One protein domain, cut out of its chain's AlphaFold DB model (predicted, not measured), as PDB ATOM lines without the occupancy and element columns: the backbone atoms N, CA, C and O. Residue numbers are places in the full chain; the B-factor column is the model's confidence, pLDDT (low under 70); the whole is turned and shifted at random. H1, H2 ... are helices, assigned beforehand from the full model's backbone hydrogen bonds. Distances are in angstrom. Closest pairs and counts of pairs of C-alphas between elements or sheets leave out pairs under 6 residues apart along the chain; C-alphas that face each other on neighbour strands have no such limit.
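AT A GLANCE: This is residues 4 to 79 of the 85 residues of an uncharacterized protein of Lepeophtheirus salmonis (UniProt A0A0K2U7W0). H2 is the core of a four-helix body: H4 stands side by side with it, H3 packs on it at a slant, and H1 crosses it almost squarely, with residues 12 to 17 sticking out. The printed part has 76 residues, with H1, H2, H3, H4 in that order and no named strand: all helix. It is compact, radius of gyration of the C-alphas 11.9 A, spanning 32 by 32 by 22 A.

HOW THE PARTS SIT: H1, residues 4 to 15, touches H2, residues 30 to 42, only just about perpendicular at 71 degrees; their closest C-alphas, Ser 7 and Tyr 38, are 4.6 A apart. H3, residues 47 to 55, touches H2 at a steep tilt of 56 degrees, opposite ways; closest C-alphas Leu 36 and Ala 50, 5.4 A. H4, residues 64 to 79, touches H2 at a shallow tilt of 3 degrees, the same way; closest C-alphas Thr 33 and Phe 66, 6.7 A. H4 only just touches H3, with 3 pairs of C-alphas within 8 A, through residues 70 to 74 alone; closest C-alphas Ala 47 and Asp 74, 5.8 A. H1 is apart from H3 and H4. In H1, H2, H3 and H4 every O i to N i+4 pair is within hydrogen-bond range.

IN THESE COORDINATES: H1 begins at C-alpha 4 (98.009, 27.419, 288.017) and is 16.1 A long; H2 is 18.5 A, H3 12.1 A and H4 22.6 A, ending at C-alpha 79 (87.408, 30.728, 301.272).

THE WHOLE: The farthest C-alphas, Gly 17 and Asp 64, are 34.0 A apart. The link H1 to H2 is long, residues 16 to 29. The printed part has no cut, and no printed residue is under pLDDT 70.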
ATOM      1  N   GLN A   4      97.492  28.629 287.402       97.75
ATOM      2  CA  GLN A   4      98.009  27.419 288.017       97.75
ATOM      3  C   GLN A   4      99.248  26.909 287.293       97.75
ATOM      4  O   GLN A   4     100.299  26.829 287.912       97.75
ATOM      5  N   GLU A   5      99.159  26.725 285.976       97.69
ATOM      6  CA  GLU A   5     100.277  26.279 285.135       97.69
ATOM      7  C   GLU A   5     101.512  27.178 285.284       97.69
ATOM      8  O   GLU A   5     102.623  26.690 285.476       97.69
ATOM      9  N   VAL A   6     101.329  28.504 285.256       97.00
ATOM     10  CA  VAL A   6     102.450  29.440 285.413       97.00
ATOM     11  C   VAL A   6     103.022  29.397 286.830       97.00
ATOM     12  O   VAL A   6     104.237  29.464 286.998       97.00
ATOM     13  N   SER A   7     102.170  29.271 287.851       98.25
ATOM     14  CA  SER A   7     102.639  29.179 289.238       98.25
ATOM     15  C   SER A   7     103.383  27.874 289.499       98.25
ATOM     16  O   SER A   7     104.383  27.898 290.205       98.25
ATOM     17  N   ASP A   8     102.927  26.764 288.917       98.19
ATOM     18  CA  ASP A   8     103.586  25.459 289.002       98.19
ATOM     19  C   ASP A   8     104.958  25.487 288.334       98.19
ATOM     20  O   ASP A   8     105.939  25.076 288.948       98.19
ATOM     21  N   TYR A   9     105.056  26.075 287.139       98.00
ATOM     22  CA  TYR A   9     106.332  26.241 286.447       98.00
ATOM     23  C   TYR A   9     107.333  27.078 287.259       98.00
ATOM     24  O   TYR A   9     108.503  26.712 287.385       98.00
ATOM     25  N   ILE A  10     106.885  28.210 287.823       98.44
ATOM     26  CA  ILE A  10     107.743  29.063 288.658       98.44
ATOM     27  C   ILE A  10     108.198  28.293 289.905       98.44
ATOM     28  O   ILE A  10     109.387  28.297 290.221       98.44
ATOM     29  N   ASP A  11     107.276  27.622 290.598       98.31
ATOM     30  CA  ASP A  11     107.559  26.897 291.841       98.31
ATOM     31  C   ASP A  11     108.521  25.723 291.626       98.31
ATOM     32  O   ASP A  11     109.470  25.536 292.385       98.31
ATOM     33  N   GLU A  12     108.327  24.943 290.562       98.44
ATOM     34  CA  GLU A  12     109.223  23.848 290.191       98.44
ATOM     35  C   GLU A  12     110.642  24.347 289.905       98.44
ATOM     36  O   GLU A  12     111.606  23.853 290.495       98.44
ATOM     37  N   ALA A  13     110.784  25.367 289.056       98.50
ATOM     38  CA  ALA A  13     112.091  25.908 288.707       98.50
ATOM     39  C   ALA A  13     112.833  26.478 289.930       98.50
ATOM     40  O   ALA A  13     114.042  26.275 290.061       98.50
ATOM     41  N   LEU A  14     112.124  27.160 290.838       98.19
ATOM     42  CA  LEU A  14     112.715  27.715 292.060       98.19
ATOM     43  C   LEU A  14     113.098  26.628 293.073       98.19
ATOM     44  O   LEU A  14     114.184  26.704 293.650       98.19
ATOM     45  N   ARG A  15     112.270  25.591 293.263       97.56
ATOM     46  CA  ARG A  15     112.597  24.455 294.152       97.56
ATOM     47  C   ARG A  15     113.829  23.682 293.692       97.56
ATOM     48  O   ARG A  15     114.570  23.174 294.526       97.56
ATOM     49  N   ASN A  16     114.088  23.666 292.388       97.81
ATOM     50  CA  ASN A  16     115.278  23.051 291.801       97.81
ATOM     51  C   ASN A  16     116.524  23.962 291.835       97.81
ATOM     52  O   ASN A  16     117.528  23.662 291.190       97.81
ATOM     53  N   GLY A  17     116.479  25.088 292.560       97.94
ATOM     54  CA  GLY A  17     117.597  26.034 292.679       97.94
ATOM     55  C   GLY A  17     117.818  26.915 291.443       97.94
ATOM     56  O   GLY A  17     118.839  27.595 291.341       97.94
ATOM     57  N   GLY A  18     116.878  26.903 290.495       98.31
ATOM     58  CA  GLY A  18     116.924  27.711 289.284       98.31
ATOM     59  C   GLY A  18     116.543  29.176 289.510       98.31
ATOM     60  O   GLY A  18     116.199  29.618 290.607       98.31
ATOM     61  N   LYS A  19     116.582  29.952 288.422       98.12
ATOM     62  CA  LYS A  19     116.098  31.340 288.372       98.12
ATOM     63  C   LYS A  19     115.101  31.480 287.230       98.12
ATOM     64  O   LYS A  19     115.338  30.960 286.144       98.12
ATOM     65  N   VAL A  20     114.014  32.215 287.463       98.31
ATOM     66  CA  VAL A  20     112.942  32.405 286.476       98.31
ATOM     67  C   VAL A  20     112.822  33.877 286.103       98.31
ATOM     68  O   VAL A  20     112.664  34.736 286.970       98.31
ATOM     69  N   LEU A  21     112.852  34.167 284.800       98.12
ATOM     70  CA  LEU A  21     112.484  35.469 284.252       98.12
ATOM     71  C   LEU A  21     111.055  35.399 283.708       98.12
ATOM     72  O   LEU A  21     110.802  34.732 282.710       98.12
ATOM     73  N   VAL A  22     110.133  36.133 284.332       97.94
ATOM     74  CA  VAL A  22     108.761  36.295 283.828       97.94
ATOM     75  C   VAL A  22     108.660  37.643 283.117       97.94
ATOM     76  O   VAL A  22     108.684  38.692 283.763       97.94
ATOM     77  N   ASN A  23     108.543  37.639 281.788       97.44
ATOM     78  CA  ASN A  23     108.497  38.866 280.991       97.44
ATOM     79  C   ASN A  23     107.199  39.019 280.182       97.44
ATOM     80  O   ASN A  23     106.422  38.098 279.953       97.44
ATOM     81  N   CYS A  24     106.935  40.261 279.792       95.69
ATOM     82  CA  CYS A  24     106.018  40.623 278.718       95.69
ATOM     83  C   CYS A  24     106.610  41.862 278.030       95.69
ATOM     84  O   CYS A  24     107.726  42.248 278.365       95.69
ATOM     85  N   MET A  25     105.877  42.527 277.130       97.00
ATOM     86  CA  MET A  25     106.429  43.668 276.377       97.00
ATOM     87  C   MET A  25     107.052  44.755 277.274       97.00
ATOM     88  O   MET A  25     108.171  45.181 277.040       97.00
ATOM     89  N   MET A  26     106.339  45.169 278.327       96.62
ATOM     90  CA  MET A  26     106.772  46.262 279.217       96.62
ATOM     91  C   MET A  26     106.998  45.814 280.661       96.62
ATOM     92  O   MET A  26     107.320  46.616 281.532       96.62
ATOM     93  N   GLY A  27     106.737  44.546 280.978       96.81
ATOM     94  CA  GLY A  27     106.772  44.068 282.360       96.81
ATOM     95  C   GLY A  27     105.742  44.721 283.303       96.81
ATOM     96  O   GLY A  27     105.937  44.668 284.510       96.81
ATOM     97  N   MET A  28     104.698  45.381 282.778       97.50
ATOM     98  CA  MET A  28     103.750  46.189 283.571       97.50
ATOM     99  C   MET A  28     102.471  45.440 283.955       97.50
ATOM    100  O   MET A  28     101.958  45.635 285.056       97.50
ATOM    101  N   SER A  29     101.943  44.621 283.037       97.94
ATOM    102  CA  SER A  29     100.586  44.059 283.120       97.94
ATOM    103  C   SER A  29     100.603  42.527 283.071       97.94
ATOM    104  O   SER A  29     100.647  41.898 284.113       97.94
ATOM    105  N   ARG A  30     100.687  41.894 281.892       98.00
ATOM    106  CA  ARG A  30     100.636  40.418 281.749       98.00
ATOM    107  C   ARG A  30     101.609  39.660 282.664       98.00
ATOM    108  O   ARG A  30     101.192  38.791 283.419       98.00
ATOM    109  N   SER A  31     102.898  39.992 282.606       98.06
ATOM    110  CA  SER A  31     103.913  39.281 283.393       98.06
ATOM    111  C   SER A  31     103.799  39.546 284.888       98.06
ATOM    112  O   SER A  31     103.980  38.625 285.676       98.06
ATOM    113  N   SER A  32     103.467  40.777 285.291       98.25
ATOM    114  CA  SER A  32     103.262  41.092 286.704       98.25
ATOM    115  C   SER A  32     102.045  40.346 287.244       98.25
ATOM    116  O   SER A  32     102.133  39.772 288.318       98.25
ATOM    117  N   THR A  33     100.958  40.235 286.476       98.50
ATOM    118  CA  THR A  33      99.784  39.436 286.851       98.50
ATOM    119  C   THR A  33     100.126  37.961 287.098       98.50
ATOM    120  O   THR A  33      99.643  37.394 288.074       98.50
ATOM    121  N   CYS A  34     100.998  37.355 286.286       98.50
ATOM    122  CA  CYS A  34     101.490  35.996 286.536       98.50
ATOM    123  C   CYS A  34     102.271  35.881 287.855       98.50
ATOM    124  O   CYS A  34     102.033  34.957 288.630       98.50
ATOM    125  N   VAL A  35     103.172  36.829 288.135       98.56
ATOM    126  CA  VAL A  35     103.950  36.851 289.388       98.56
ATOM    127  C   VAL A  35     103.042  37.057 290.602       98.56
ATOM    128  O   VAL A  35     103.206  36.376 291.610       98.56
ATOM    129  N   LEU A  36     102.051  37.947 290.502       98.75
ATOM    130  CA  LEU A  36     101.066  38.173 291.562       98.75
ATOM    131  C   LEU A  36     100.297  36.890 291.885       98.75
ATOM    132  O   LEU A  36     100.194  36.520 293.051       98.75
ATOM    133  N   ALA A  37      99.816  36.180 290.861       98.69
ATOM    134  CA  ALA A  37      99.127  34.909 291.049       98.69
ATOM    135  C   ALA A  37     100.028  33.849 291.702       98.69
ATOM    136  O   ALA A  37      99.574  33.164 292.614       98.69
ATOM    137  N   TYR A  38     101.304  33.764 291.310       98.75
ATOM    138  CA  TYR A  38     102.272  32.868 291.949       98.75
ATOM    139  C   TYR A  38     102.440  33.166 293.444       98.75
ATOM    140  O   TYR A  38     102.341  32.257 294.267       98.75
ATOM    141  N   LEU A  39     102.622  34.436 293.820       98.75
ATOM    142  CA  LEU A  39     102.732  34.827 295.228       98.75
ATOM    143  C   LEU A  39     101.467  34.464 296.016       98.75
ATOM    144  O   LEU A  39     101.543  33.951 297.133       98.75
ATOM    145  N   MET A  40     100.296  34.656 295.411       98.62
ATOM    146  CA  MET A  40      99.036  34.262 296.029       98.62
ATOM    147  C   MET A  40      98.937  32.742 296.205       98.62
ATOM    148  O   MET A  40      98.557  32.277 297.274       98.62
ATOM    149  N   LEU A  41      99.295  31.958 295.188       98.44
ATOM    150  CA  LEU A  41      99.093  30.506 295.140       98.44
ATOM    151  C   LEU A  41     100.158  29.683 295.873       98.44
ATOM    152  O   LEU A  41      99.851  28.591 296.353       98.44
ATOM    153  N   ARG A  42     101.405  30.158 295.917       98.06
ATOM    154  CA  ARG A  42     102.566  29.403 296.427       98.06
ATOM    155  C   ARG A  42     103.217  30.048 297.645       98.06
ATOM    156  O   ARG A  42     103.852  29.349 298.418       98.06
ATOM    157  N   GLN A  43     103.006  31.348 297.856       97.69
ATOM    158  CA  GLN A  43     103.574  32.098 298.988       97.69
ATOM    159  C   GLN A  43     102.509  32.571 299.989       97.69
ATOM    160  O   GLN A  43     102.771  33.414 300.839       97.69
ATOM    161  N   ASN A  44     101.298  32.013 299.895       96.94
ATOM    162  CA  ASN A  44     100.184  32.241 300.815       96.94
ATOM    163  C   ASN A  44      99.762  33.715 300.994       96.94
ATOM    164  O   ASN A  44      99.137  34.061 301.993       96.94
ATOM    165  N   MET A  45     100.061  34.573 300.017       98.50
ATOM    166  CA  MET A  45      99.682  35.986 300.054       98.50
ATOM    167  C   MET A  45      98.227  36.189 299.615       98.50
ATOM    168  O   MET A  45      97.663  35.399 298.849       98.50
ATOM    169  N   THR A  46      97.616  37.269 300.086       98.25
ATOM    170  CA  THR A  46      96.420  37.868 299.486       98.25
ATOM    171  C   THR A  46      96.793  38.695 298.253       98.25
ATOM    172  O   THR A  46      97.950  39.081 298.069       98.25
ATOM    173  N   ALA A  47      95.813  39.036 297.414       98.06
ATOM    174  CA  ALA A  47      96.046  39.901 296.253       98.06
ATOM    175  C   ALA A  47      96.649  41.268 296.633       98.06
ATOM    176  O   ALA A  47      97.493  41.792 295.905       98.06
ATOM    177  N   VAL A  48      96.253  41.838 297.778       97.94
ATOM    178  CA  VAL A  48      96.772  43.130 298.264       97.94
ATOM    179  C   VAL A  48      98.228  43.010 298.708       97.94
ATOM    180  O   VAL A  48      99.043  43.863 298.352       97.94
ATOM    181  N   GLU A  49      98.572  41.953 299.444       98.62
ATOM    182  CA  GLU A  49      99.950  41.694 299.874       98.62
ATOM    183  C   GLU A  49     100.859  41.452 298.670       98.62
ATOM    184  O   GLU A  49     101.883  42.121 298.545       98.62
ATOM    185  N   ALA A  50     100.444  40.597 297.730       98.69
ATOM    186  CA  ALA A  50     101.199  40.329 296.509       98.69
ATOM    187  C   ALA A  50     101.419  41.609 295.683       98.69
ATOM    188  O   ALA A  50     102.533  41.883 295.230       98.69
ATOM    189  N   LEU A  51     100.376  42.432 295.511       98.50
ATOM    190  CA  LEU A  51     100.463  43.687 294.760       98.50
ATOM    191  C   LEU A  51     101.407  44.685 295.429       98.50
ATOM    192  O   LEU A  51     102.190  45.347 294.747       98.50
ATOM    193  N   THR A  52     101.335  44.782 296.754       98.50
ATOM    194  CA  THR A  52     102.212  45.645 297.549       98.50
ATOM    195  C   THR A  52     103.658  45.172 297.454       98.50
ATOM    196  O   THR A  52     104.546  45.988 297.223       98.50
ATOM    197  N   GLU A  53     103.899  43.867 297.564       98.69
ATOM    198  CA  GLU A  53     105.238  43.283 297.532       98.69
ATOM    199  C   GLU A  53     105.939  43.501 296.187       98.69
ATOM    200  O   GLU A  53     107.078  43.970 296.138       98.69
ATOM    201  N   VAL A  54     105.243  43.257 295.072       98.50
ATOM    202  CA  VAL A  54     105.822  43.492 293.740       98.50
ATOM    203  C   VAL A  54     106.083  44.985 293.506       98.50
ATOM    204  O   VAL A  54     107.124  45.346 292.953       98.50
ATOM    205  N   ARG A  55     105.196  45.869 293.987       98.38
ATOM    206  CA  ARG A  55     105.345  47.329 293.842       98.38
ATOM    207  C   ARG A  55     106.528  47.926 294.598       98.38
ATOM    208  O   ARG A  55     106.997  48.986 294.195       98.38
ATOM    209  N   LYS A  56     107.050  47.256 295.630       98.44
ATOM    210  CA  LYS A  56     108.303  47.669 296.291       98.44
ATOM    211  C   LYS A  56     109.509  47.613 295.348       98.44
ATOM    212  O   LYS A  56     110.468  48.348 295.547       98.44
ATOM    213  N   HIS A  57     109.457  46.754 294.330       97.81
ATOM    214  CA  HIS A  57     110.598  46.443 293.466       97.81
ATOM    215  C   HIS A  57     110.391  46.877 292.009       97.81
ATOM    216  O   HIS A  57     111.360  47.043 291.268       97.81
ATOM    217  N   ARG A  58     109.137  47.041 291.568       97.06
ATOM    218  CA  ARG A  58     108.799  47.426 290.193       97.06
ATOM    219  C   ARG A  58     107.445  48.127 290.131       97.06
ATOM    220  O   ARG A  58     106.464  47.601 290.646       97.06
ATOM    221  N   ASP A  59     107.359  49.251 289.416       97.62
ATOM    222  CA  ASP A  59     106.049  49.831 289.097       97.62
ATOM    223  C   ASP A  59     105.274  48.890 288.163       97.62
ATOM    224  O   ASP A  59     105.774  48.464 287.120       97.62
ATOM    225  N   ILE A  60     104.059  48.527 288.570       98.50
ATOM    226  CA  ILE A  60     103.198  47.589 287.852       98.50
ATOM    227  C   ILE A  60     101.755  48.087 287.827       98.50
ATOM    228  O   ILE A  60     101.204  48.610 288.805       98.50
ATOM    229  N   ARG A  61     101.117  47.867 286.678       97.69
ATOM    230  CA  ARG A  61      99.740  48.259 286.378       97.69
ATOM    231  C   ARG A  61      99.051  47.126 285.596       97.69
ATOM    232  O   ARG A  61      98.915  47.222 284.371       97.69
ATOM    233  N   PRO A  62      98.650  46.018 286.254       97.94
ATOM    234  CA  PRO A  62      97.696  45.087 285.657       97.94
ATOM    235  C   PRO A  62      96.463  45.850 285.161       97.94
ATOM    236  O   PRO A  62      96.049  46.815 285.799       97.94
ATOM    237  N   ASN A  63      95.905  45.454 284.017       97.81
ATOM    238  CA  ASN A  63      94.664  46.069 283.540       97.81
ATOM    239  C   ASN A  63      93.467  45.598 284.387       97.81
ATOM    240  O   ASN A  63      93.574  44.610 285.117       97.81
ATOM    241  N   ASP A  64      92.317  46.251 284.243       98.06
ATOM    242  CA  ASP A  64      91.127  45.950 285.051       98.06
ATOM    243  C   ASP A  64      90.631  44.506 284.897       98.06
ATOM    244  O   ASP A  64      90.170  43.899 285.864       98.06
ATOM    245  N   GLY A  65      90.773  43.917 283.707       98.38
ATOM    246  CA  GLY A  65      90.427  42.516 283.468       98.38
ATOM    247  C   GLY A  65      91.313  41.554 284.264       98.38
ATOM    248  O   GLY A  65      90.824  40.581 284.836       98.38
ATOM    249  N   PHE A  66      92.610  41.844 284.354       98.31
ATOM    250  CA  PHE A  66      93.553  41.083 285.167       98.31
ATOM    251  C   PHE A  66      93.356  41.315 286.660       98.31
ATOM    252  O   PHE A  66      93.414  40.355 287.423       98.31
ATOM    253  N   LEU A  67      93.065  42.550 287.075       98.25
ATOM    254  CA  LEU A  67      92.723  42.855 288.465       98.25
ATOM    255  C   LEU A  67      91.466  42.098 288.902       98.25
ATOM    256  O   LEU A  67      91.461  41.521 289.985       98.25
ATOM    257  N   ARG A  68      90.440  42.021 288.045       98.44
ATOM    258  CA  ARG A  68      89.230  41.236 288.322       98.44
ATOM    259  C   ARG A  68      89.540  39.747 288.474       98.44
ATOM    260  O   ARG A  68      89.151  39.152 289.467       98.44
ATOM    261  N   GLN A  69      90.320  39.174 287.558       98.56
ATOM    262  CA  GLN A  69      90.721  37.764 287.651       98.56
ATOM    263  C   GLN A  69      91.573  37.465 288.899       98.56
ATOM    264  O   GLN A  69      91.435  36.394 289.486       98.56
ATOM    265  N   LEU A  70      92.439  38.392 289.327       98.50
ATOM    266  CA  LEU A  70      93.179  38.267 290.588       98.50
ATOM    267  C   LEU A  70      92.252  38.383 291.805       98.50
ATOM    268  O   LEU A  70      92.429  37.641 292.764       98.50
ATOM    269  N   ALA A  71      91.252  39.263 291.774       98.25
ATOM    270  CA  ALA A  71      90.264  39.374 292.848       98.25
ATOM    271  C   ALA A  71      89.412  38.100 292.975       98.25
ATOM    272  O   ALA A  71      89.180  37.622 294.085       98.25
ATOM    273  N   ASP A  72      89.003  37.505 291.851       98.31
ATOM    274  CA  ASP A  72      88.286  36.225 291.836       98.31
ATOM    275  C   ASP A  72      89.141  35.100 292.443       98.31
ATOM    276  O   ASP A  72      88.652  34.308 293.254       98.31
ATOM    277  N   LEU A  73      90.438  35.068 292.108       98.38
ATOM    278  CA  LEU A  73      91.397  34.146 292.714       98.38
ATOM    279  C   LEU A  73      91.544  34.391 294.225       98.38
ATOM    280  O   LEU A  73      91.512  33.434 294.994       98.38
ATOM    281  N   ASP A  74      91.671  35.643 294.664       98.38
ATOM    282  CA  ASP A  74      91.811  35.995 296.084       98.38
ATOM    283  C   ASP A  74      90.590  35.548 296.894       98.38
ATOM    284  O   ASP A  74      90.730  34.919 297.939       98.38
ATOM    285  N   ASN A  75      89.385  35.795 296.376       98.06
ATOM    286  CA  ASN A  75      88.138  35.358 297.002       98.06
ATOM    287  C   ASN A  75      88.073  33.834 297.140       98.06
ATOM    288  O   ASN A  75      87.699  33.326 298.199       98.06
ATOM    289  N   LYS A  76      88.462  33.101 296.089       97.69
ATOM    290  CA  LYS A  76      88.551  31.638 296.129       97.69
ATOM    291  C   LYS A  76      89.535  31.178 297.210       97.69
ATOM    292  O   LYS A  76      89.150  30.411 298.088       97.69
ATOM    293  N   LEU A  77      90.768  31.687 297.188       97.62
ATOM    294  CA  LEU A  77      91.822  31.282 298.123       97.62
ATOM    295  C   LEU A  77      91.476  31.627 299.572       97.62
ATOM    296  O   LEU A  77      91.729  30.839 300.476       97.62
ATOM    297  N   ARG A  78      90.859  32.782 299.820       97.06
ATOM    298  CA  ARG A  78      90.401  33.166 301.160       97.06
ATOM    299  C   ARG A  78      89.318  32.232 301.696       97.06
ATOM    300  O   ARG A  78      89.357  31.933 302.884       97.06
ATOM    301  N   ARG A  79      88.390  31.752 300.860       96.62
ATOM    302  CA  ARG A  79      87.408  30.728 301.272       96.62
ATOM    303  C   ARG A  79      88.101  29.408 301.598       96.62
ATOM    304  O   ARG A  79      87.868  28.852 302.663       96.62
TER     305      ARG A  79